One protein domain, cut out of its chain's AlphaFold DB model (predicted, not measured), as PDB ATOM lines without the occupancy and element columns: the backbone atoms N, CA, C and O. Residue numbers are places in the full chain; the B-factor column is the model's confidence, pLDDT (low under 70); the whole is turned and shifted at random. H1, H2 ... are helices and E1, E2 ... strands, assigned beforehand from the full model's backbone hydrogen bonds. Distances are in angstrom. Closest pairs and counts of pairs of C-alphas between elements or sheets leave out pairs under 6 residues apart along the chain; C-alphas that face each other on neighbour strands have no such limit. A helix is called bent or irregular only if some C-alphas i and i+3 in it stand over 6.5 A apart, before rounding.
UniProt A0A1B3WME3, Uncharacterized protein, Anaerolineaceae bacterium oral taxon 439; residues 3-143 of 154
ATOM      1  N   ARG A   3      -7.702 -22.149  -3.381       92.69
ATOM      2  CA  ARG A   3      -7.281 -20.783  -3.693       92.69
ATOM      3  C   ARG A   3      -5.762 -20.748  -3.750       92.69
ATOM      4  O   ARG A   3      -5.105 -21.622  -3.195       92.69
ATOM      5  N   VAL A   4      -5.219 -19.759  -4.444       95.44
ATOM      6  CA  VAL A   4      -3.778 -19.528  -4.521       95.44
ATOM      7  C   VAL A   4      -3.531 -18.097  -4.091       95.44
ATOM      8  O   VAL A   4      -4.137 -17.182  -4.646       95.44
ATOM      9  N   PHE A   5      -2.664 -17.928  -3.102       94.19
ATOM     10  CA  PHE A   5      -2.086 -16.641  -2.759       94.19
ATOM     11  C   PHE A   5      -0.763 -16.512  -3.496       94.19
ATOM     12  O   PHE A   5       0.091 -17.389  -3.387       94.19
ATOM     13  N   GLU A   6      -0.614 -15.442  -4.264       95.00
ATOM     14  CA  GLU A   6       0.665 -15.078  -4.858       95.00
ATOM     15  C   GLU A   6       1.329 -14.046  -3.953       95.00
ATOM     16  O   GLU A   6       0.751 -12.995  -3.673       95.00
ATOM     17  N   ILE A   7       2.517 -14.376  -3.458       93.38
ATOM     18  CA  ILE A   7       3.303 -13.534  -2.564       93.38
ATOM     19  C   ILE A   7       4.463 -12.991  -3.382       93.38
ATOM     20  O   ILE A   7       5.232 -13.771  -3.934       93.38
ATOM     21  N   GLN A   8       4.592 -11.669  -3.461       90.69
ATOM     22  CA  GLN A   8       5.692 -11.009  -4.160       90.69
ATOM     23  C   GLN A   8       6.551 -10.242  -3.157       90.69
ATOM     24  O   GLN A   8       6.033  -9.451  -2.369       90.69
ATOM     25  N   CYS A   9       7.861 -10.477  -3.187       87.50
ATOM     26  CA  CYS A   9       8.830  -9.830  -2.307       87.50
ATOM     27  C   CYS A   9      10.127  -9.585  -3.087       87.50
ATOM     28  O   CYS A   9      10.733 -10.531  -3.583       87.50
ATOM     29  N   ASP A  10      10.518  -8.318  -3.248       84.75
ATOM     30  CA  ASP A  10      11.779  -7.896  -3.880       84.75
ATOM     31  C   ASP A  10      12.117  -8.606  -5.208       84.75
ATOM     32  O   ASP A  10      13.242  -9.038  -5.453       84.75
ATOM     33  N   GLY A  11      11.122  -8.742  -6.091       85.12
ATOM     34  CA  GLY A  11      11.281  -9.371  -7.409       85.12
ATOM     35  C   GLY A  11      11.248 -10.904  -7.411       85.12
ATOM     36  O   GLY A  11      11.331 -11.501  -8.483       85.12
ATOM     37  N   ARG A  12      11.085 -11.541  -6.246       90.12
ATOM     38  CA  ARG A  12      10.753 -12.965  -6.103       90.12
ATOM     39  C   ARG A  12       9.245 -13.139  -5.950       90.12
ATOM     40  O   ARG A  12       8.553 -12.232  -5.481       90.12
ATOM     41  N   SER A  13       8.742 -14.304  -6.341       91.44
ATOM     42  CA  SER A  13       7.324 -14.637  -6.223       91.44
ATOM     43  C   SER A  13       7.131 -16.082  -5.794       91.44
ATOM     44  O   SER A  13       7.664 -16.970  -6.455       91.44
ATOM     45  N   GLU A  14       6.288 -16.307  -4.793       93.56
ATOM     46  CA  GLU A  14       5.858 -17.642  -4.379       93.56
ATOM     47  C   GLU A  14       4.348 -17.809  -4.466       93.56
ATOM     48  O   GLU A  14       3.580 -16.847  -4.366       93.56
ATOM     49  N   LYS A  15       3.909 -19.056  -4.649       94.69
ATOM     50  CA  LYS A  15       2.486 -19.402  -4.736       94.69
ATOM     51  C   LYS A  15       2.100 -20.370  -3.635       94.69
ATOM     52  O   LYS A  15       2.333 -21.571  -3.736       94.69
ATOM     53  N   VAL A  16       1.382 -19.865  -2.642       95.31
ATOM     54  CA  VAL A  16       0.815 -20.690  -1.574       95.31
ATOM     55  C   VAL A  16      -0.591 -21.120  -1.979       95.31
ATOM     56  O   VAL A  16      -1.543 -20.333  -1.950       95.31
ATOM     57  N   ARG A  17      -0.736 -22.383  -2.392       96.31
ATOM     58  CA  ARG A  17      -2.049 -22.989  -2.646       96.31
ATOM     59  C   ARG A  17      -2.668 -23.425  -1.324       96.31
ATOM     60  O   ARG A  17      -2.026 -24.114  -0.549       96.31
ATOM     61  N   VAL A  18      -3.932 -23.084  -1.105       95.75
ATOM     62  CA  VAL A  18      -4.695 -23.459   0.092       95.75
ATOM     63  C   VAL A  18      -5.992 -24.162  -0.275       95.75
ATOM     64  O   VAL A  18      -6.605 -23.860  -1.303       95.75
ATOM     65  N   ARG A  19      -6.467 -25.056   0.598       94.44
ATOM     66  CA  ARG A  19      -7.783 -25.692   0.470       94.44
ATOM     67  C   ARG A  19      -8.670 -25.358   1.659       94.44
ATOM     68  O   ARG A  19      -8.461 -25.823   2.775       94.44
ATOM     69  N   LEU A  20      -9.732 -24.611   1.372       90.00
ATOM     70  CA  LEU A  20     -10.703 -24.090   2.327       90.00
ATOM     71  C   LEU A  20     -11.825 -25.117   2.572       90.00
ATOM     72  O   LEU A  20     -12.936 -24.993   2.057       90.00
ATOM     73  N   THR A  21     -11.507 -26.220   3.249       91.06
ATOM     74  CA  THR A  21     -12.488 -27.187   3.773       91.06
ATOM     75  C   THR A  21     -12.129 -27.564   5.203       91.06
ATOM     76  O   THR A  21     -10.959 -27.479   5.571       91.06
ATOM     77  N   LEU A  22     -13.082 -28.105   5.975       92.38
ATOM     78  CA  LEU A  22     -12.846 -28.624   7.338       92.38
ATOM     79  C   LEU A  22     -11.714 -29.674   7.437       92.38
ATOM     80  O   LEU A  22     -11.297 -30.015   8.539       92.38
ATOM     81  N   GLY A  23     -11.196 -30.175   6.308       95.81
ATOM     82  CA  GLY A  23      -9.979 -30.988   6.262       95.81
ATOM     83  C   GLY A  23      -8.763 -30.275   6.859       95.81
ATOM     84  O   GLY A  23      -8.053 -30.890   7.645       95.81
ATOM     85  N   ALA A  24      -8.589 -28.974   6.599       96.06
ATOM     86  CA  ALA A  24      -7.502 -28.187   7.190       96.06
ATOM     87  C   ALA A  24      -7.605 -28.160   8.723       96.06
ATOM     88  O   ALA A  24      -6.623 -28.415   9.408       96.06
ATOM     89  N   ALA A  25      -8.812 -27.961   9.270       96.19
ATOM     90  CA  ALA A  25      -9.041 -27.992  10.716       96.19
ATOM     91  C   ALA A  25      -8.745 -29.371  11.332       96.19
ATOM     92  O   ALA A  25      -8.216 -29.458  12.437       96.19
ATOM     93  N   ARG A  26      -9.039 -30.461  10.610       97.69
ATOM     94  CA  ARG A  26      -8.690 -31.822  11.051       97.69
ATOM     95  C   ARG A  26      -7.185 -32.064  11.048       97.69
ATOM     96  O   ARG A  26      -6.692 -32.630  12.016       97.69
ATOM     97  N   ILE A  27      -6.484 -31.639   9.995       98.19
ATOM     98  CA  ILE A  27      -5.019 -31.727   9.901       98.19
ATOM     99  C   ILE A  27      -4.395 -30.952  11.059       98.19
ATOM    100  O   ILE A  27      -3.645 -31.515  11.843       98.19
ATOM    101  N   TYR A  28      -4.794 -29.696  11.236       98.25
ATOM    102  CA  TYR A  28      -4.282 -28.832  12.292       98.25
ATOM    103  C   TYR A  28      -4.469 -29.419  13.695       98.25
ATOM    104  O   TYR A  28      -3.538 -29.450  14.498       98.25
ATOM    105  N   ARG A  29      -5.658 -29.960  13.978       98.25
ATOM    106  CA  ARG A  29      -5.930 -30.627  15.251       98.25
ATOM    107  C   ARG A  29      -5.108 -31.901  15.432       98.25
ATOM    108  O   ARG A  29      -4.684 -32.175  16.549       98.25
ATOM    109  N   ALA A  30      -4.924 -32.697  14.380       98.12
ATOM    110  CA  ALA A  30      -4.157 -33.938  14.456       98.12
ATOM    111  C   ALA A  30      -2.664 -33.680  14.714       98.12
ATOM    112  O   ALA A  30      -2.054 -34.414  15.481       98.12
ATOM    113  N   GLU A  31      -2.114 -32.629  14.108       98.06
ATOM    114  CA  GLU A  31      -0.685 -32.301  14.170       98.06
ATOM    115  C   GLU A  31      -0.323 -31.491  15.422       98.06
ATOM    116  O   GLU A  31       0.712 -31.728  16.036       98.06
ATOM    117  N   PHE A  32      -1.190 -30.564  15.846       97.88
ATOM    118  CA  PHE A  32      -0.867 -29.615  16.923       97.88
ATOM    119  C   PHE A  32      -1.774 -29.726  18.151       97.88
ATOM    120  O   PHE A  32      -1.504 -29.095  19.168       97.88
ATOM    121  N   GLY A  33      -2.869 -30.492  18.081       97.81
ATOM    122  CA  GLY A  33      -3.830 -30.605  19.184       97.81
ATOM    123  C   GLY A  33      -4.674 -29.348  19.425       97.81
ATOM    124  O   GLY A  33      -5.268 -29.223  20.494       97.81
ATOM    125  N   ARG A  34      -4.738 -28.426  18.456       97.19
ATOM    126  CA  ARG A  34      -5.387 -27.110  18.584       97.19
ATOM    127  C   ARG A  34      -6.622 -26.954  17.698       97.19
ATOM    128  O   ARG A  34      -6.850 -27.750  16.783       97.19
ATOM    129  N   ASP A  35      -7.417 -25.924  17.974       97.12
ATOM    130  CA  ASP A  35      -8.566 -25.545  17.153       97.12
ATOM    131  C   ASP A  35      -8.157 -24.492  16.114       97.12
ATOM    132  O   ASP A  35      -7.844 -23.349  16.438       97.12
ATOM    133  N   LEU A  36      -8.175 -24.887  14.838       96.25
ATOM    134  CA  LEU A  36      -7.791 -24.006  13.736       96.25
ATOM    135  C   LEU A  36      -8.701 -22.780  13.620       96.25
ATOM    136  O   LEU A  36      -8.236 -21.723  13.212       96.25
ATOM    137  N   ILE A  37      -9.998 -22.924  13.894       93.69
ATOM    138  CA  ILE A  37     -10.963 -21.837  13.712       93.69
ATOM    139  C   ILE A  37     -10.759 -20.793  14.811       93.69
ATOM    140  O   ILE A  37     -10.748 -19.599  14.514       93.69
ATOM    141  N   GLU A  38     -10.558 -21.247  16.048       95.56
ATOM    142  CA  GLU A  38     -10.246 -20.383  17.192       95.56
ATOM    143  C   GLU A  38      -8.921 -19.638  16.992       95.56
ATOM    144  O   GLU A  38      -8.876 -18.414  17.133       95.56
ATOM    145  N   ASP A  39      -7.865 -20.345  16.585       97.12
ATOM    146  CA  ASP A  39      -6.553 -19.735  16.356       97.12
ATOM    147  C   ASP A  39      -6.585 -18.757  15.162       97.12
ATOM    148  O   ASP A  39      -6.004 -17.672  15.236       97.12
ATOM    149  N   LEU A  40      -7.325 -19.074  14.087       96.12
ATOM    150  CA  LEU A  40      -7.514 -18.165  12.946       96.12
ATOM    151  C   LEU A  40      -8.233 -16.877  13.360       96.12
ATOM    152  O   LEU A  40      -7.829 -15.791  12.948       96.12
ATOM    153  N   ALA A  41      -9.302 -16.993  14.152       94.69
ATOM    154  CA  ALA A  41     -10.060 -15.845  14.643       94.69
ATOM    155  C   ALA A  41      -9.229 -14.986  15.602       94.69
ATOM    156  O   ALA A  41      -9.208 -13.765  15.470       94.69
ATOM    157  N   THR A  42      -8.477 -15.622  16.499       94.06
ATOM    158  CA  THR A  42      -7.607 -14.930  17.454       94.06
ATOM    159  C   THR A  42      -6.520 -14.133  16.735       94.06
ATOM    160  O   THR A  42      -6.342 -12.947  17.014       94.06
ATOM    161  N   LEU A  43      -5.831 -14.742  15.764       95.31
ATOM    162  CA  LEU A  43      -4.820 -14.042  14.965       95.31
ATOM    163  C   LEU A  43      -5.439 -12.932  14.109       95.31
ATOM    164  O   LEU A  43      -4.855 -11.854  13.990       95.31
ATOM    165  N   TYR A  44      -6.629 -13.157  13.543       94.69
ATOM    166  CA  TYR A  44      -7.364 -12.118  12.823       94.69
ATOM    167  C   TYR A  44      -7.633 -10.905  13.715       94.69
ATOM    168  O   TYR A  44      -7.292  -9.787  13.335       94.69
ATOM    169  N   ASP A  45      -8.182 -11.109  14.912       91.88
ATOM    170  CA  ASP A  45      -8.473 -10.022  15.846       91.88
ATOM    171  C   ASP A  45      -7.194  -9.324  16.324       91.88
ATOM    172  O   ASP A  45      -7.149  -8.095  16.406       91.88
ATOM    173  N   ARG A  46      -6.118 -10.085  16.556       90.12
ATOM    174  CA  ARG A  46      -4.802  -9.553  16.932       90.12
ATOM    175  C   ARG A  46      -4.189  -8.656  15.858       90.12
ATOM    176  O   ARG A  46      -3.401  -7.770  16.188       90.12
ATOM    177  N   ILE A  47      -4.521  -8.881  14.588       91.56
ATOM    178  CA  ILE A  47      -4.023  -8.100  13.450       91.56
ATOM    179  C   ILE A  47      -4.975  -6.946  13.120       91.56
ATOM    180  O   ILE A  47      -4.545  -5.800  13.050       91.56
ATOM    181  N   VAL A  48      -6.265  -7.231  12.941       90.81
ATOM    182  CA  VAL A  48      -7.256  -6.278  12.415       90.81
ATOM    183  C   VAL A  48      -7.901  -5.442  13.515       90.81
ATOM    184  O   VAL A  48      -8.092  -4.242  13.341       90.81
ATOM    185  N   ASN A  49      -8.213  -6.047  14.662       86.25
ATOM    186  CA  ASN A  49      -8.915  -5.401  15.776       86.25
ATOM    187  C   ASN A  49      -7.962  -4.996  16.917       86.25
ATOM    188  O   ASN A  49      -8.394  -4.748  18.045       86.25
ATOM    189  N   ARG A  50      -6.659  -4.911  16.620       82.31
ATOM    190  CA  ARG A  50      -5.567  -4.709  17.582       82.31
ATOM    191  C   ARG A  50      -5.781  -3.506  18.498       82.31
ATOM    192  O   ARG A  50      -5.726  -3.658  19.713       82.31
ATOM    193  N   ASP A  51      -6.040  -2.327  17.931       79.88
ATOM    194  CA  ASP A  51      -6.197  -1.095  18.716       79.88
ATOM    195  C   ASP A  51      -7.404  -1.187  19.671       79.88
ATOM    196  O   ASP A  51      -7.292  -0.840  20.846       79.88
ATOM    197  N   SER A  52      -8.526  -1.750  19.211       80.31
ATOM    198  CA  SER A  52      -9.718  -1.979  20.039       80.31
ATOM    199  C   SER A  52      -9.454  -2.963  21.182       80.31
ATOM    200  O   SER A  52      -9.887  -2.729  22.309       80.31
ATOM    201  N   LEU A  53      -8.720  -4.051  20.923       79.62
ATOM    202  CA  LEU A  53      -8.344  -5.021  21.958       79.62
ATOM    203  C   LEU A  53      -7.424  -4.411  23.019       79.62
ATOM    204  O   LEU A  53      -7.607  -4.681  24.203       79.62
ATOM    205  N   LEU A  54      -6.468  -3.572  22.612       80.31
ATOM    206  CA  LEU A  54      -5.566  -2.887  23.542       80.31
ATOM    207  C   LEU A  54      -6.328  -1.930  24.461       80.31
ATOM    208  O   LEU A  54      -6.066  -1.902  25.661       80.31
ATOM    209  N   ILE A  55      -7.303  -1.192  23.925       80.88
ATOM    210  CA  ILE A  55      -8.175  -0.333  24.734       80.88
ATOM    211  C   ILE A  55      -8.929  -1.176  25.767       80.88
ATOM    212  O   ILE A  55      -8.893  -0.854  26.954       80.88
ATOM    213  N   LEU A  56      -9.560  -2.276  25.336       82.94
ATOM    214  CA  LEU A  56     -10.295  -3.180  26.226       82.94
ATOM    215  C   LEU A  56      -9.404  -3.782  27.318       82.94
ATOM    216  O   LEU A  56      -9.863  -3.942  28.446       82.94
ATOM    217  N   GLU A  57      -8.151  -4.107  27.007       83.88
ATOM    218  CA  GLU A  57      -7.186  -4.627  27.977       83.88
ATOM    219  C   GLU A  57      -6.817  -3.573  29.030       83.88
ATOM    220  O   GLU A  57      -6.844  -3.874  30.223       83.88
ATOM    221  N   VAL A  58      -6.549  -2.331  28.611       83.69
ATOM    222  CA  VAL A  58      -6.202  -1.211  29.507       83.69
ATOM    223  C   VAL A  58      -7.347  -0.868  30.463       83.69
ATOM    224  O   VAL A  58      -7.111  -0.538  31.628       83.69
ATOM    225  N   VAL A  59      -8.597  -0.944  29.998       85.56
ATOM    226  CA  VAL A  59      -9.775  -0.644  30.833       85.56
ATOM    227  C   VAL A  59     -10.347  -1.877  31.537       85.56
ATOM    228  O   VAL A  59     -11.314  -1.766  32.294       85.56
ATOM    229  N   LYS A  60      -9.762  -3.063  31.331       85.88
ATOM    230  CA  LYS A  60     -10.245  -4.314  31.917       85.88
ATOM    231  C   LYS A  60     -10.234  -4.237  33.442       85.88
ATOM    232  O   LYS A  60      -9.211  -3.968  34.062       85.88
ATOM    233  N   GLY A  61     -11.379  -4.535  34.056       83.81
ATOM    234  CA  GLY A  61     -11.536  -4.513  35.514       83.81
ATOM    235  C   GLY A  61     -11.767  -3.123  36.108       83.81
ATOM    236  O   GLY A  61     -11.896  -3.015  37.326       83.81
ATOM    237  N   LYS A  62     -11.860  -2.077  35.278       85.25
ATOM    238  CA  LYS A  62     -12.317  -0.752  35.699       85.25
ATOM    239  C   LYS A  62     -13.837  -0.638  35.596       85.25
ATOM    240  O   LYS A  62     -14.456  -1.267  34.739       85.25
ATOM    241  N   ASP A  63     -14.424   0.201  36.444       89.56
ATOM    242  CA  ASP A  63     -15.841   0.569  36.378       89.56
ATOM    243  C   ASP A  63     -16.037   1.675  35.329       89.56
ATOM    244  O   ASP A  63     -16.041   2.863  35.642       89.56
ATOM    245  N   VAL A  64     -16.067   1.280  34.053       87.81
ATOM    246  CA  VAL A  64     -16.193   2.181  32.896       87.81
ATOM    247  C   VAL A  64     -17.353   1.704  32.032       87.81
ATOM    248  O   VAL A  64     -17.407   0.532  31.649       87.81
ATOM    249  N   ASP A  65     -18.272   2.608  31.686       87.62
ATOM    250  CA  ASP A  65     -19.320   2.304  30.714       87.62
ATOM    251  C   ASP A  65     -18.715   2.219  29.308       87.62
ATOM    252  O   ASP A  65     -18.333   3.224  28.712       87.62
ATOM    253  N   LEU A  66     -18.663   1.006  28.754       83.56
ATOM    254  CA  LEU A  66     -18.128   0.752  27.415       83.56
ATOM    255  C   LEU A  66     -18.953   1.393  26.282       83.56
ATOM    256  O   LEU A  66     -18.542   1.350  25.125       83.56
ATOM    257  N   LYS A  67     -20.136   1.940  26.579       87.31
ATOM    258  CA  LYS A  67     -20.965   2.672  25.611       87.31
ATOM    259  C   LYS A  67     -20.739   4.180  25.660       87.31
ATOM    260  O   LYS A  67     -21.141   4.865  24.720       87.31
ATOM    261  N   ASP A  68     -20.119   4.690  26.719       89.94
ATOM    262  CA  ASP A  68     -19.725   6.090  26.822       89.94
ATOM    263  C   ASP A  68     -18.299   6.244  26.289       89.94
ATOM    264  O   ASP A  68     -17.309   5.992  26.975       89.94
ATOM    265  N   GLU A  69     -18.207   6.663  25.028       86.06
ATOM    266  CA  GLU A  69     -16.940   6.860  24.327       86.06
ATOM    267  C   GLU A  69     -16.003   7.810  25.090       86.06
ATOM    268  O   GLU A  69     -14.800   7.560  25.168       86.06
ATOM    269  N   LYS A  70     -16.541   8.863  25.719       89.00
ATOM    270  CA  LYS A  70     -15.729   9.831  26.459       89.00
ATOM    271  C   LYS A  70     -15.127   9.196  27.711       89.00
ATOM    272  O   LYS A  70     -13.924   9.333  27.931       89.00
ATOM    273  N   ALA A  71     -15.936   8.488  28.497       87.81
ATOM    274  CA  ALA A  71     -15.467   7.803  29.702       87.81
ATOM    275  C   ALA A  71     -14.416   6.725  29.373       87.81
ATOM    276  O   ALA A  71     -13.416   6.586  30.079       87.81
ATOM    277  N   LEU A  72     -14.605   6.007  28.262       87.00
ATOM    278  CA  LEU A  72     -13.637   5.052  27.715       87.00
ATOM    279  C   LEU A  72     -12.289   5.703  27.391       87.00
ATOM    280  O   LEU A  72     -11.249   5.193  27.810       87.00
ATOM    281  N   TYR A  73     -12.297   6.826  26.666       83.81
ATOM    282  CA  TYR A  73     -11.069   7.541  26.313       83.81
ATOM    283  C   TYR A  73     -10.342   8.091  27.541       83.81
ATOM    284  O   TYR A  73      -9.120   7.968  27.621       83.81
ATOM    285  N   GLU A  74     -11.064   8.669  28.502       87.69
ATOM    286  CA  GLU A  74     -10.474   9.175  29.748       87.69
ATOM    287  C   GLU A  74      -9.817   8.034  30.540       87.69
ATOM    288  O   GLU A  74      -8.630   8.104  30.862       87.69
ATOM    289  N   ALA A  75     -10.532   6.924  30.742       87.44
ATOM    290  CA  ALA A  75     -10.004   5.760  31.449       87.44
ATOM    291  C   ALA A  75      -8.808   5.106  30.739       87.44
ATOM    292  O   ALA A  75      -7.933   4.540  31.406       87.44
ATOM    293  N   PHE A  76      -8.770   5.153  29.407       86.81
ATOM    294  CA  PHE A  76      -7.625   4.709  28.621       86.81
ATOM    295  C   PHE A  76      -6.416   5.625  28.842       86.81
ATOM    296  O   PHE A  76      -5.355   5.134  29.214       86.81
ATOM    297  N   LEU A  77      -6.569   6.945  28.683       85.50
ATOM    298  CA  LEU A  77      -5.475   7.912  28.851       85.50
ATOM    299  C   LEU A  77      -4.867   7.895  30.262       85.50
ATOM    300  O   LEU A  77      -3.669   8.118  30.415       85.50
ATOM    301  N   GLU A  78      -5.662   7.595  31.289       86.81
ATOM    302  CA  GLU A  78      -5.188   7.491  32.676       86.81
ATOM    303  C   GLU A  78      -4.366   6.229  32.969       86.81
ATOM    304  O   GLU A  78      -3.700   6.145  34.000       86.81
ATOM    305  N   SER A  79      -4.440   5.202  32.124       83.38
ATOM    306  CA  SER A  79      -3.762   3.921  32.379       83.38
ATOM    307  C   SER A  79      -2.979   3.384  31.205       83.38
ATOM    308  O   SER A  79      -2.470   2.267  31.267       83.38
ATOM    309  N   VAL A  80      -2.859   4.177  30.147       84.19
ATOM    310  CA  VAL A  80      -2.060   3.810  28.997       84.19
ATOM    311  C   VAL A  80      -0.578   3.877  29.352       84.19
ATOM    312  O   VAL A  80      -0.021   4.942  29.611       84.19
ATOM    313  N   ASP A  81       0.081   2.725  29.306       85.62
ATOM    314  CA  ASP A  81       1.530   2.658  29.173       85.62
ATOM    315  C   ASP A  81       1.866   2.612  27.677       85.62
ATOM    316  O   ASP A  81       1.664   1.606  26.992       85.62
ATOM    317  N   ILE A  82       2.346   3.738  27.146       80.44
ATOM    318  CA  ILE A  82       2.658   3.889  25.718       80.44
ATOM    319  C   ILE A  82       3.771   2.920  25.290       80.44
ATOM    320  O   ILE A  82       3.746   2.411  24.165       80.44
ATOM    321  N   GLU A  83       4.739   2.644  26.166       81.19
ATOM    322  CA  GLU A  83       5.846   1.742  25.857       81.19
ATOM    323  C   GLU A  83       5.352   0.292  25.781       81.19
ATOM    324  O   GLU A  83       5.665  -0.424  24.824       81.19
ATOM    325  N   GLU A  84       4.524  -0.128  26.740       79.00
ATOM    326  CA  GLU A  84       3.905  -1.455  26.735       79.00
ATOM    327  C   GLU A  84       2.978  -1.643  25.524       79.00
ATOM    328  O   GLU A  84       3.057  -2.665  24.835       79.00
ATOM    329  N   LEU A  85       2.158  -0.640  25.194       76.38
ATOM    330  CA  LEU A  85       1.301  -0.682  24.008       76.38
ATOM    331  C   LEU A  85       2.106  -0.808  22.716       76.38
ATOM    332  O   LEU A  85       1.732  -1.578  21.832       76.38
ATOM    333  N   THR A  86       3.219  -0.084  22.599       74.19
ATOM    334  CA  THR A  86       4.064  -0.147  21.401       74.19
ATOM    335  C   THR A  86       4.681  -1.536  21.229       74.19
ATOM    336  O   THR A  86       4.756  -2.037  20.110       74.19
ATOM    337  N   LYS A  87       5.046  -2.213  22.327       75.25
ATOM    338  CA  LYS A  87       5.529  -3.606  22.289       75.25
ATOM    339  C   LYS A  87       4.421  -4.583  21.897       75.25
ATOM    340  O   LYS A  87       4.642  -5.446  21.052       75.25
ATOM    341  N   LYS A  88       3.212  -4.423  22.449       74.81
ATOM    342  CA  LYS A  88       2.043  -5.252  22.098       74.81
ATOM    343  C   LYS A  88       1.528  -4.997  20.679       74.81
ATOM    344  O   LYS A  88       0.731  -5.787  20.176       74.81
ATOM    345  N   LYS A  89       1.980  -3.915  20.033       71.50
ATOM    346  CA  LYS A  89       1.640  -3.600  18.647       71.50
ATOM    347  C   LYS A  89       2.343  -4.465  17.610       71.50
ATOM    348  O   LYS A  89       1.982  -4.345  16.451       71.50
ATOM    349  N   VAL A  90       3.294  -5.315  17.973       78.81
ATOM    350  CA  VAL A  90       3.977  -6.207  17.027       78.81
ATOM    351  C   VAL A  90       3.528  -7.642  17.290       78.81
ATOM    352  O   VAL A  90       3.330  -8.017  18.446       78.81
ATOM    353  N   LEU A  91       3.344  -8.438  16.231       86.38
ATOM    354  CA  LEU A  91       3.127  -9.878  16.383       86.38
ATOM    355  C   LEU A  91       4.325 -10.498  17.108       86.38
ATOM    356  O   LEU A  91       5.475 -10.303  16.708       86.38
ATOM    357  N   GLY A  92       4.045 -11.214  18.194       88.81
ATOM    358  CA  GLY A  92       5.066 -11.925  18.949       88.81
ATOM    359  C   GLY A  92       5.534 -13.177  18.213       88.81
ATOM    360  O   GLY A  92       4.899 -13.632  17.267       88.81
ATOM    361  N   TYR A  93       6.628 -13.775  18.683       90.50
ATOM    362  CA  TYR A  93       7.131 -15.038  18.132       90.50
ATOM    363  C   TYR A  93       6.058 -16.141  18.128       90.50
ATOM    364  O   TYR A  93       5.873 -16.814  17.119       90.50
ATOM    365  N   GLU A  94       5.296 -16.260  19.218       92.62
ATOM    366  CA  GLU A  94       4.197 -17.227  19.331       92.62
ATOM    367  C   GLU A  94       3.088 -16.971  18.298       92.62
ATOM    368  O   GLU A  94       2.578 -17.920  17.708       92.62
ATOM    369  N   ASP A  95       2.752 -15.703  18.020       93.50
ATOM    370  CA  ASP A  95       1.760 -15.346  16.997       93.50
ATOM    371  C   ASP A  95       2.238 -15.763  15.593       93.50
ATOM    372  O   ASP A  95       1.451 -16.253  14.780       93.50
ATOM    373  N   ILE A  96       3.533 -15.578  15.310       94.12
ATOM    374  CA  ILE A  96       4.147 -15.949  14.029       94.12
ATOM    375  C   ILE A  96       4.156 -17.467  13.854       94.12
ATOM    376  O   ILE A  96       3.659 -17.958  12.844       94.12
ATOM    377  N   GLU A  97       4.620 -18.215  14.854       94.88
ATOM    378  CA  GLU A  97       4.634 -19.681  14.814       94.88
ATOM    379  C   GLU A  97       3.211 -20.253  14.655       94.88
ATOM    380  O   GLU A  97       2.960 -21.188  13.885       94.88
ATOM    381  N   GLN A  98       2.234 -19.661  15.349       96.81
ATOM    382  CA  GLN A  98       0.825 -20.025  15.219       96.81
ATOM    383  C   GLN A  98       0.311 -19.782  13.790       96.81
ATOM    384  O   GLN A  98      -0.386 -20.639  13.233       96.81
ATOM    385  N   ALA A  99       0.667 -18.641  13.190       96.94
ATOM    386  CA  ALA A  99       0.306 -18.286  11.823       96.94
ATOM    387  C   ALA A  99       0.928 -19.249  10.799       96.94
ATOM    388  O   ALA A  99       0.224 -19.719   9.904       96.94
ATOM    389  N   GLU A 100       2.204 -19.610  10.953       96.62
ATOM    390  CA  GLU A 100       2.904 -20.571  10.089       96.62
ATOM    391  C   GLU A 100       2.208 -21.932  10.082       96.62
ATOM    392  O   GLU A 100       1.827 -22.434   9.021       96.62
ATOM    393  N   ARG A 101       1.945 -22.498  11.268       97.94
ATOM    394  CA  ARG A 101       1.239 -23.782  11.423       97.94
ATOM    395  C   ARG A 101      -0.144 -23.756  10.782       97.94
ATOM    396  O   ARG A 101      -0.599 -24.746  10.202       97.94
ATOM    397  N   LEU A 102      -0.838 -22.629  10.916       97.56
ATOM    398  CA  LEU A 102      -2.182 -22.454  10.392       97.56
ATOM    399  C   LEU A 102      -2.167 -22.446   8.867       97.56
ATOM    400  O   LEU A 102      -2.878 -23.233   8.240       97.56
ATOM    401  N   ILE A 103      -1.335 -21.592   8.269       97.12
ATOM    402  CA  ILE A 103      -1.200 -21.495   6.812       97.12
ATOM    403  C   ILE A 103      -0.722 -22.838   6.249       97.12
ATOM    404  O   ILE A 103      -1.270 -23.313   5.251       97.12
ATOM    405  N   TRP A 104       0.217 -23.497   6.930       98.00
ATOM    406  CA  TRP A 104       0.682 -24.831   6.575       98.00
ATOM    407  C   TRP A 104      -0.459 -25.848   6.537       98.00
ATOM    408  O   TRP A 104      -0.588 -26.567   5.554       98.00
ATOM    409  N   ALA A 105      -1.347 -25.895   7.535       98.25
ATOM    410  CA  ALA A 105      -2.451 -26.860   7.531       98.25
ATOM    411  C   ALA A 105      -3.410 -26.642   6.350       98.25
ATOM    412  O   ALA A 105      -3.923 -27.598   5.761       98.25
ATOM    413  N   PHE A 106      -3.622 -25.386   5.957       97.50
ATOM    414  CA  PHE A 106      -4.371 -25.040   4.753       97.50
ATOM    415  C   PHE A 106      -3.677 -25.471   3.463       97.50
ATOM    416  O   PHE A 106      -4.358 -25.935   2.538       97.50
ATOM    417  N   ALA A 107      -2.356 -25.319   3.404       97.44
ATOM    418  CA  ALA A 107      -1.540 -25.727   2.273       97.44
ATOM    419  C   ALA A 107      -1.463 -27.254   2.166       97.44
ATOM    420  O   ALA A 107      -1.803 -27.815   1.129       97.44
ATOM    421  N   LYS A 108      -1.169 -27.946   3.269       98.12
ATOM    422  CA  LYS A 108      -1.146 -29.409   3.396       98.12
ATOM    423  C   LYS A 108      -2.488 -30.055   3.038       98.12
ATOM    424  O   LYS A 108      -2.532 -31.140   2.466       98.12
ATOM    425  N   ASN A 109      -3.604 -29.383   3.332       97.25
ATOM    426  CA  ASN A 109      -4.936 -29.822   2.900       97.25
ATOM    427  C   ASN A 109      -5.134 -29.710   1.374       97.25
ATOM    428  O   ASN A 109      -5.962 -30.425   0.807       97.25
ATOM    429  N   ALA A 110      -4.437 -28.784   0.710       97.31
ATOM    430  CA  ALA A 110      -4.442 -28.654  -0.748       97.31
ATOM    431  C   ALA A 110      -3.472 -29.629  -1.417       97.31
ATOM    432  O   ALA A 110      -3.780 -30.152  -2.486       97.31
ATOM    433  N   ASP A 111      -2.333 -29.875  -0.778       96.88
ATOM    434  CA  ASP A 111      -1.293 -30.769  -1.256       96.88
ATOM    435  C   ASP A 111      -0.717 -31.607  -0.109       96.88
ATOM    436  O   ASP A 111       0.044 -31.135   0.739       96.88
ATOM    437  N   SER A 112      -1.059 -32.894  -0.107       96.06
ATOM    438  CA  SER A 112      -0.601 -33.832   0.912       96.06
ATOM    439  C   SER A 112       0.903 -34.110   0.860       96.06
ATOM    440  O   SER A 112       1.410 -34.714   1.808       96.06
ATOM    441  N   THR A 113       1.628 -33.712  -0.194       96.38
ATOM    442  CA  THR A 113       3.082 -33.932  -0.289       96.38
ATOM    443  C   THR A 113       3.912 -32.868   0.419       96.38
ATOM    444  O   THR A 113       5.097 -33.101   0.629       96.38
ATOM    445  N   ILE A 114       3.315 -31.740   0.822       96.44
ATOM    446  CA  ILE A 114       4.000 -30.697   1.604       96.44
ATOM    447  C   ILE A 114       4.635 -31.325   2.861       96.44
ATOM    448  O   ILE A 114       3.956 -32.111   3.526       96.44
ATOM    449  N   PRO A 115       5.906 -31.045   3.197       96.25
ATOM    450  CA  PRO A 115       6.580 -31.635   4.359       96.25
ATOM    451  C   PRO A 115       6.001 -31.109   5.691       96.25
ATOM    452  O   PRO A 115       4.915 -30.533   5.721       96.25
ATOM    453  N   GLY A 116       6.677 -31.349   6.817       96.62
ATOM    454  CA  GLY A 116       6.339 -30.682   8.085       96.62
ATOM    455  C   GLY A 116       6.484 -29.157   7.987       96.62
ATOM    456  O   GLY A 116       7.026 -28.657   7.003       96.62
ATOM    457  N   VAL A 117       5.998 -28.428   8.996       96.81
ATOM    458  CA  VAL A 117       5.973 -26.951   8.990       96.81
ATOM    459  C   VAL A 117       7.362 -26.371   8.731       96.81
ATOM    460  O   VAL A 117       7.512 -25.622   7.775       96.81
ATOM    461  N   ASP A 118       8.367 -26.785   9.507       94.12
ATOM    462  CA  ASP A 118       9.729 -26.239   9.418       94.12
ATOM    463  C   ASP A 118      10.321 -26.414   8.017       94.12
ATOM    464  O   ASP A 118      10.708 -25.441   7.380       94.12
ATOM    465  N   GLY A 119      10.289 -27.643   7.489       94.62
ATOM    466  CA  GLY A 119      10.799 -27.920   6.145       94.62
ATOM    467  C   GLY A 119      10.027 -27.175   5.057       94.62
ATOM    468  O   GLY A 119      10.609 -26.750   4.071       94.62
ATOM    469  N   TRP A 120       8.720 -26.968   5.239       95.31
ATOM    470  CA  TRP A 120       7.929 -26.212   4.274       95.31
ATOM    471  C   TRP A 120       8.263 -24.719   4.289       95.31
ATOM    472  O   TRP A 120       8.306 -24.110   3.227       95.31
ATOM    473  N   ILE A 121       8.496 -24.134   5.468       92.75
ATOM    474  CA  ILE A 121       8.876 -22.724   5.607       92.75
ATOM    475  C   ILE A 121      10.299 -22.484   5.088       92.75
ATOM    476  O   ILE A 121      10.520 -21.489   4.403       92.75
ATOM    477  N   GLU A 122      11.241 -23.392   5.363       91.81
ATOM    478  CA  GLU A 122      12.621 -23.313   4.854       91.81
ATOM    479  C   GLU A 122      12.696 -23.345   3.320       91.81
ATOM    480  O   GLU A 122      13.570 -22.703   2.739       91.81
ATOM    481  N   ASP A 123      11.766 -24.049   2.668       92.88
ATOM    482  CA  ASP A 123      11.699 -24.175   1.208       92.88
ATOM    483  C   ASP A 123      11.119 -22.927   0.501       92.88
ATOM    484  O   ASP A 123      11.148 -22.856  -0.728       92.88
ATOM    485  N   LEU A 124      10.561 -21.948   1.228       91.31
ATOM    486  CA  LEU A 124       9.973 -20.747   0.623       91.31
ATOM    487  C   LEU A 124      11.039 -19.695   0.290       91.31
ATOM    488  O   LEU A 124      11.719 -19.170   1.170       91.31
ATOM    489  N   ASP A 125      11.080 -19.254  -0.971       89.12
ATOM    490  CA  ASP A 125      11.997 -18.195  -1.427       89.12
ATOM    491  C   ASP A 125      11.572 -16.767  -1.005       89.12
ATOM    492  O   ASP A 125      12.240 -15.775  -1.339       89.12
ATOM    493  N   VAL A 126      10.453 -16.627  -0.282       90.88
ATOM    494  CA  VAL A 126       9.921 -15.342   0.201       90.88
ATOM    495  C   VAL A 126       9.425 -15.422   1.641       90.88
ATOM    496  O   VAL A 126       8.938 -16.449   2.106       90.88
ATOM    497  N   VAL A 127       9.442 -14.274   2.318       89.19
ATOM    498  CA  VAL A 127       8.783 -14.103   3.616       89.19
ATOM    499  C   VAL A 127       7.273 -13.968   3.412       89.19
ATOM    500  O   VAL A 127       6.818 -13.115   2.648       89.19
ATOM    501  N   ILE A 128       6.483 -14.775   4.126       91.19
ATOM    502  CA  ILE A 128       5.021 -14.650   4.122       91.19
ATOM    503  C   ILE A 128       4.619 -13.391   4.916       91.19
ATOM    504  O   ILE A 128       4.915 -13.298   6.109       91.19
ATOM    505  N   PRO A 129       3.901 -12.423   4.313       92.25
ATOM    506  CA  PRO A 129       3.459 -11.222   5.015       92.25
ATOM    507  C   PRO A 129       2.249 -11.539   5.909       92.25
ATOM    508  O   PRO A 129       1.103 -11.341   5.503       92.25
ATOM    509  N   MET A 130       2.490 -12.033   7.130       93.44
ATOM    510  CA  MET A 130       1.438 -12.533   8.036       93.44
ATOM    511  C   MET A 130       0.310 -11.524   8.287       93.44
ATOM    512  O   MET A 130      -0.863 -11.902   8.259       93.44
ATOM    513  N   GLU A 131       0.638 -10.235   8.437       90.94
ATOM    514  CA  GLU A 131      -0.354  -9.168   8.651       90.94
ATOM    515  C   GLU A 131      -1.325  -8.973   7.474       90.94
ATOM    516  O   GLU A 131      -2.412  -8.436   7.660       90.94
ATOM    517  N   GLN A 132      -0.974  -9.426   6.269       92.94
ATOM    518  CA  GLN A 132      -1.861  -9.392   5.100       92.94
ATOM    519  C   GLN A 132      -2.472 -10.767   4.821       92.94
ATOM    520  O   GLN A 132      -3.653 -10.879   4.482       92.94
ATOM    521  N   PHE A 133      -1.673 -11.821   4.986       95.06
ATOM    522  CA  PHE A 133      -2.067 -13.181   4.654       95.06
ATOM    523  C   PHE A 133      -3.175 -13.689   5.579       95.06
ATOM    524  O   PHE A 133      -4.177 -14.217   5.095       95.06
ATOM    525  N   ILE A 134      -3.033 -13.509   6.896       96.19
ATOM    526  CA  ILE A 134      -4.010 -14.011   7.869       96.19
ATOM    527  C   ILE A 134      -5.381 -13.346   7.689       96.19
ATOM    528  O   ILE A 134      -6.365 -14.085   7.579       96.19
ATOM    529  N   PRO A 135      -5.502 -12.008   7.562       94.50
ATOM    530  CA  PRO A 135      -6.794 -11.388   7.279       94.50
ATOM    531  C   PRO A 135      -7.439 -11.875   5.987       94.50
ATOM    532  O   PRO A 135      -8.630 -12.193   5.976       94.50
ATOM    533  N   ALA A 136      -6.659 -12.001   4.911       93.81
ATOM    534  CA  ALA A 136      -7.170 -12.494   3.639       93.81
ATOM    535  C   ALA A 136      -7.654 -13.951   3.745       93.81
ATOM    536  O   ALA A 136      -8.711 -14.302   3.217       93.81
ATOM    537  N   LEU A 137      -6.918 -14.797   4.468       94.38
ATOM    538  CA  LEU A 137      -7.287 -16.186   4.715       94.38
ATOM    539  C   LEU A 137      -8.550 -16.306   5.579       94.38
ATOM    540  O   LEU A 137      -9.451 -17.066   5.221       94.38
ATOM    541  N   PHE A 138      -8.652 -15.529   6.663       93.69
ATOM    542  CA  PHE A 138      -9.845 -15.474   7.511       93.69
ATOM    543  C   PHE A 138     -11.074 -15.079   6.689       93.69
ATOM    544  O   PHE A 138     -12.083 -15.779   6.723       93.69
ATOM    545  N   GLN A 139     -10.982 -14.001   5.904       90.00
ATOM    546  CA  GLN A 139     -12.080 -13.529   5.056       90.00
ATOM    547  C   GLN A 139     -12.471 -14.544   3.984       90.00
ATOM    548  O   GLN A 139     -13.648 -14.688   3.674       90.00
ATOM    549  N   LEU A 140     -11.510 -15.269   3.411       88.94
ATOM    550  CA  LEU A 140     -11.811 -16.320   2.443       88.94
ATOM    551  C   LEU A 140     -12.506 -17.521   3.087       88.94
ATOM    552  O   LEU A 140     -13.362 -18.133   2.451       88.94
ATOM    553  N   TRP A 141     -12.145 -17.869   4.320       85.69
ATOM    554  CA  TRP A 141     -12.723 -19.007   5.030       85.69
ATOM    555  C   TRP A 141     -14.103 -18.710   5.628       85.69
ATOM    556  O   TRP A 141     -15.005 -19.538   5.524       85.69
ATOM    557  N   THR A 142     -14.266 -17.538   6.248       82.38
ATOM    558  CA  THR A 142     -15.515 -17.106   6.906       82.38
ATOM    559  C   THR A 142     -16.442 -16.329   5.978       82.38
ATOM    560  O   THR A 142     -17.627 -16.168   6.274       82.38
ATOM    561  N   GLY A 143     -15.918 -15.863   4.846       73.75
ATOM    562  CA  GLY A 143     -16.672 -15.149   3.834       73.75
ATOM    563  C   GLY A 143     -17.849 -15.963   3.322       73.75
ATOM    564  O   GLY A 143     -17.809 -17.189   3.205       73.75
TER     565      GLY A 143
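What this domain is: This is residues 3 to 143 of the 154 residues of an uncharacterized protein of Anaerolineaceae bacterium oral taxon 439 (UniProt A0A1B3WME3). The model has a body at one end and a thin, loosely built arm of short helices at the other: in the body H1, H2 and H7 pack crosswise on the long helix H6, H8 packs across H2, and a long two-stranded hairpin, E1 and E2, packs with E2 on the residues 103 to 110 of H6. H2 leads from the body toward the arm, where H3, H4 and H5 follow one another with few contacts, H4 lying at the far end, before the chain comes back into H6. The printed part has 141 residues, with two named strands followed by eight named helices in the order E1, E2, H1 to H8; the sheet, in the order E1, E2, is antiparallel and the class is mostly helix. The whole is loose, with a radius of gyration of the C-alphas of 18.1 A, and elongated, with spans of 54 by 34 by 25 A.

Where its parts are: E1, residues 3 to 9, begins at C-alpha 3 at (-7.281, -20.783, -3.693) and is 19.5 A long from first to last C-alpha. E2 covers residues 12 to 19 and is 23.4 A long. H1, residues 22 to 32, is 15.4 A long, and H2, residues 36 to 48, is 17.8 A long. H3 covers residues 50 to 58, H4 residues 69 to 77 and H5 residues 82 to 88; C-alpha 69 is at (-16.940, 6.860, 24.327). H6, residues 93 to 110, is the longest helix at 26.0 A. H7 covers residues 117 to 122. H8, residues 130 to 142, is 17.6 A long and ends with C-alpha 142 at (-15.515, -17.106, 6.906); it is neither bent nor irregular, but only just: C-alphas 131 and 134 are 6.1 A apart.

How they stand to each other: H6 is the hub, touching four other helices. With its residues 101 to 109 it touches H1 at a steep tilt of 49 degrees, opposite ways; their closest C-alphas, of Ala 24 and Phe 106, are 5.1 A apart. With residues 95 to 102 it touches H2 at a steep tilt of 52 degrees, opposite ways, closest at the C-alphas of Leu 36 and Leu 102, 6.7 A. H7 is about perpendicular to H6, at 84 degrees, and touches it, closest at the C-alphas of Trp 104 and Val 117, 6.2 A. H6 and H8 only just touch, with 3 pairs of C-alphas within 8 A, the closest those of Ala 99 and Met 130, 7.0 A. H8 touches H2 at a steep tilt of 53 degrees, opposite ways, with the C-alphas of Tyr 44 and Pro 135 closest at 5.6 A. The closest C-alphas of E2 and H6, of Val 18 and Ala 107, are 4.5 A apart. E1 and E2 form a hairpin, antiparallel at 159 degrees between their directions; N 5 and O 16 are 2.9 A apart and N 14 and O 7 are 2.9 A apart, both within hydrogen-bond range. Farther out, H3 is close but not clearly touching to H2, H4 and H5; its closest C-alphas to H4 are those of Val 58 and Phe 76, 6.2 A. H5 and H6 are apart. In H1 to H7 every O i to N i+4 pair is within hydrogen-bond range; in H8 it is 8 of 9.

The domain as a whole: The two C-alphas farthest apart, of Ala 71 and Thr 113, are 54.6 A apart. The printed part has no cut and no long link; the links H3 to H4, H6 to H7 and H7 to H8 are short, and the others are tight. The mean pLDDT of the printed part is 90.7, and no printed residue is under 70; H5 has a mean of 77.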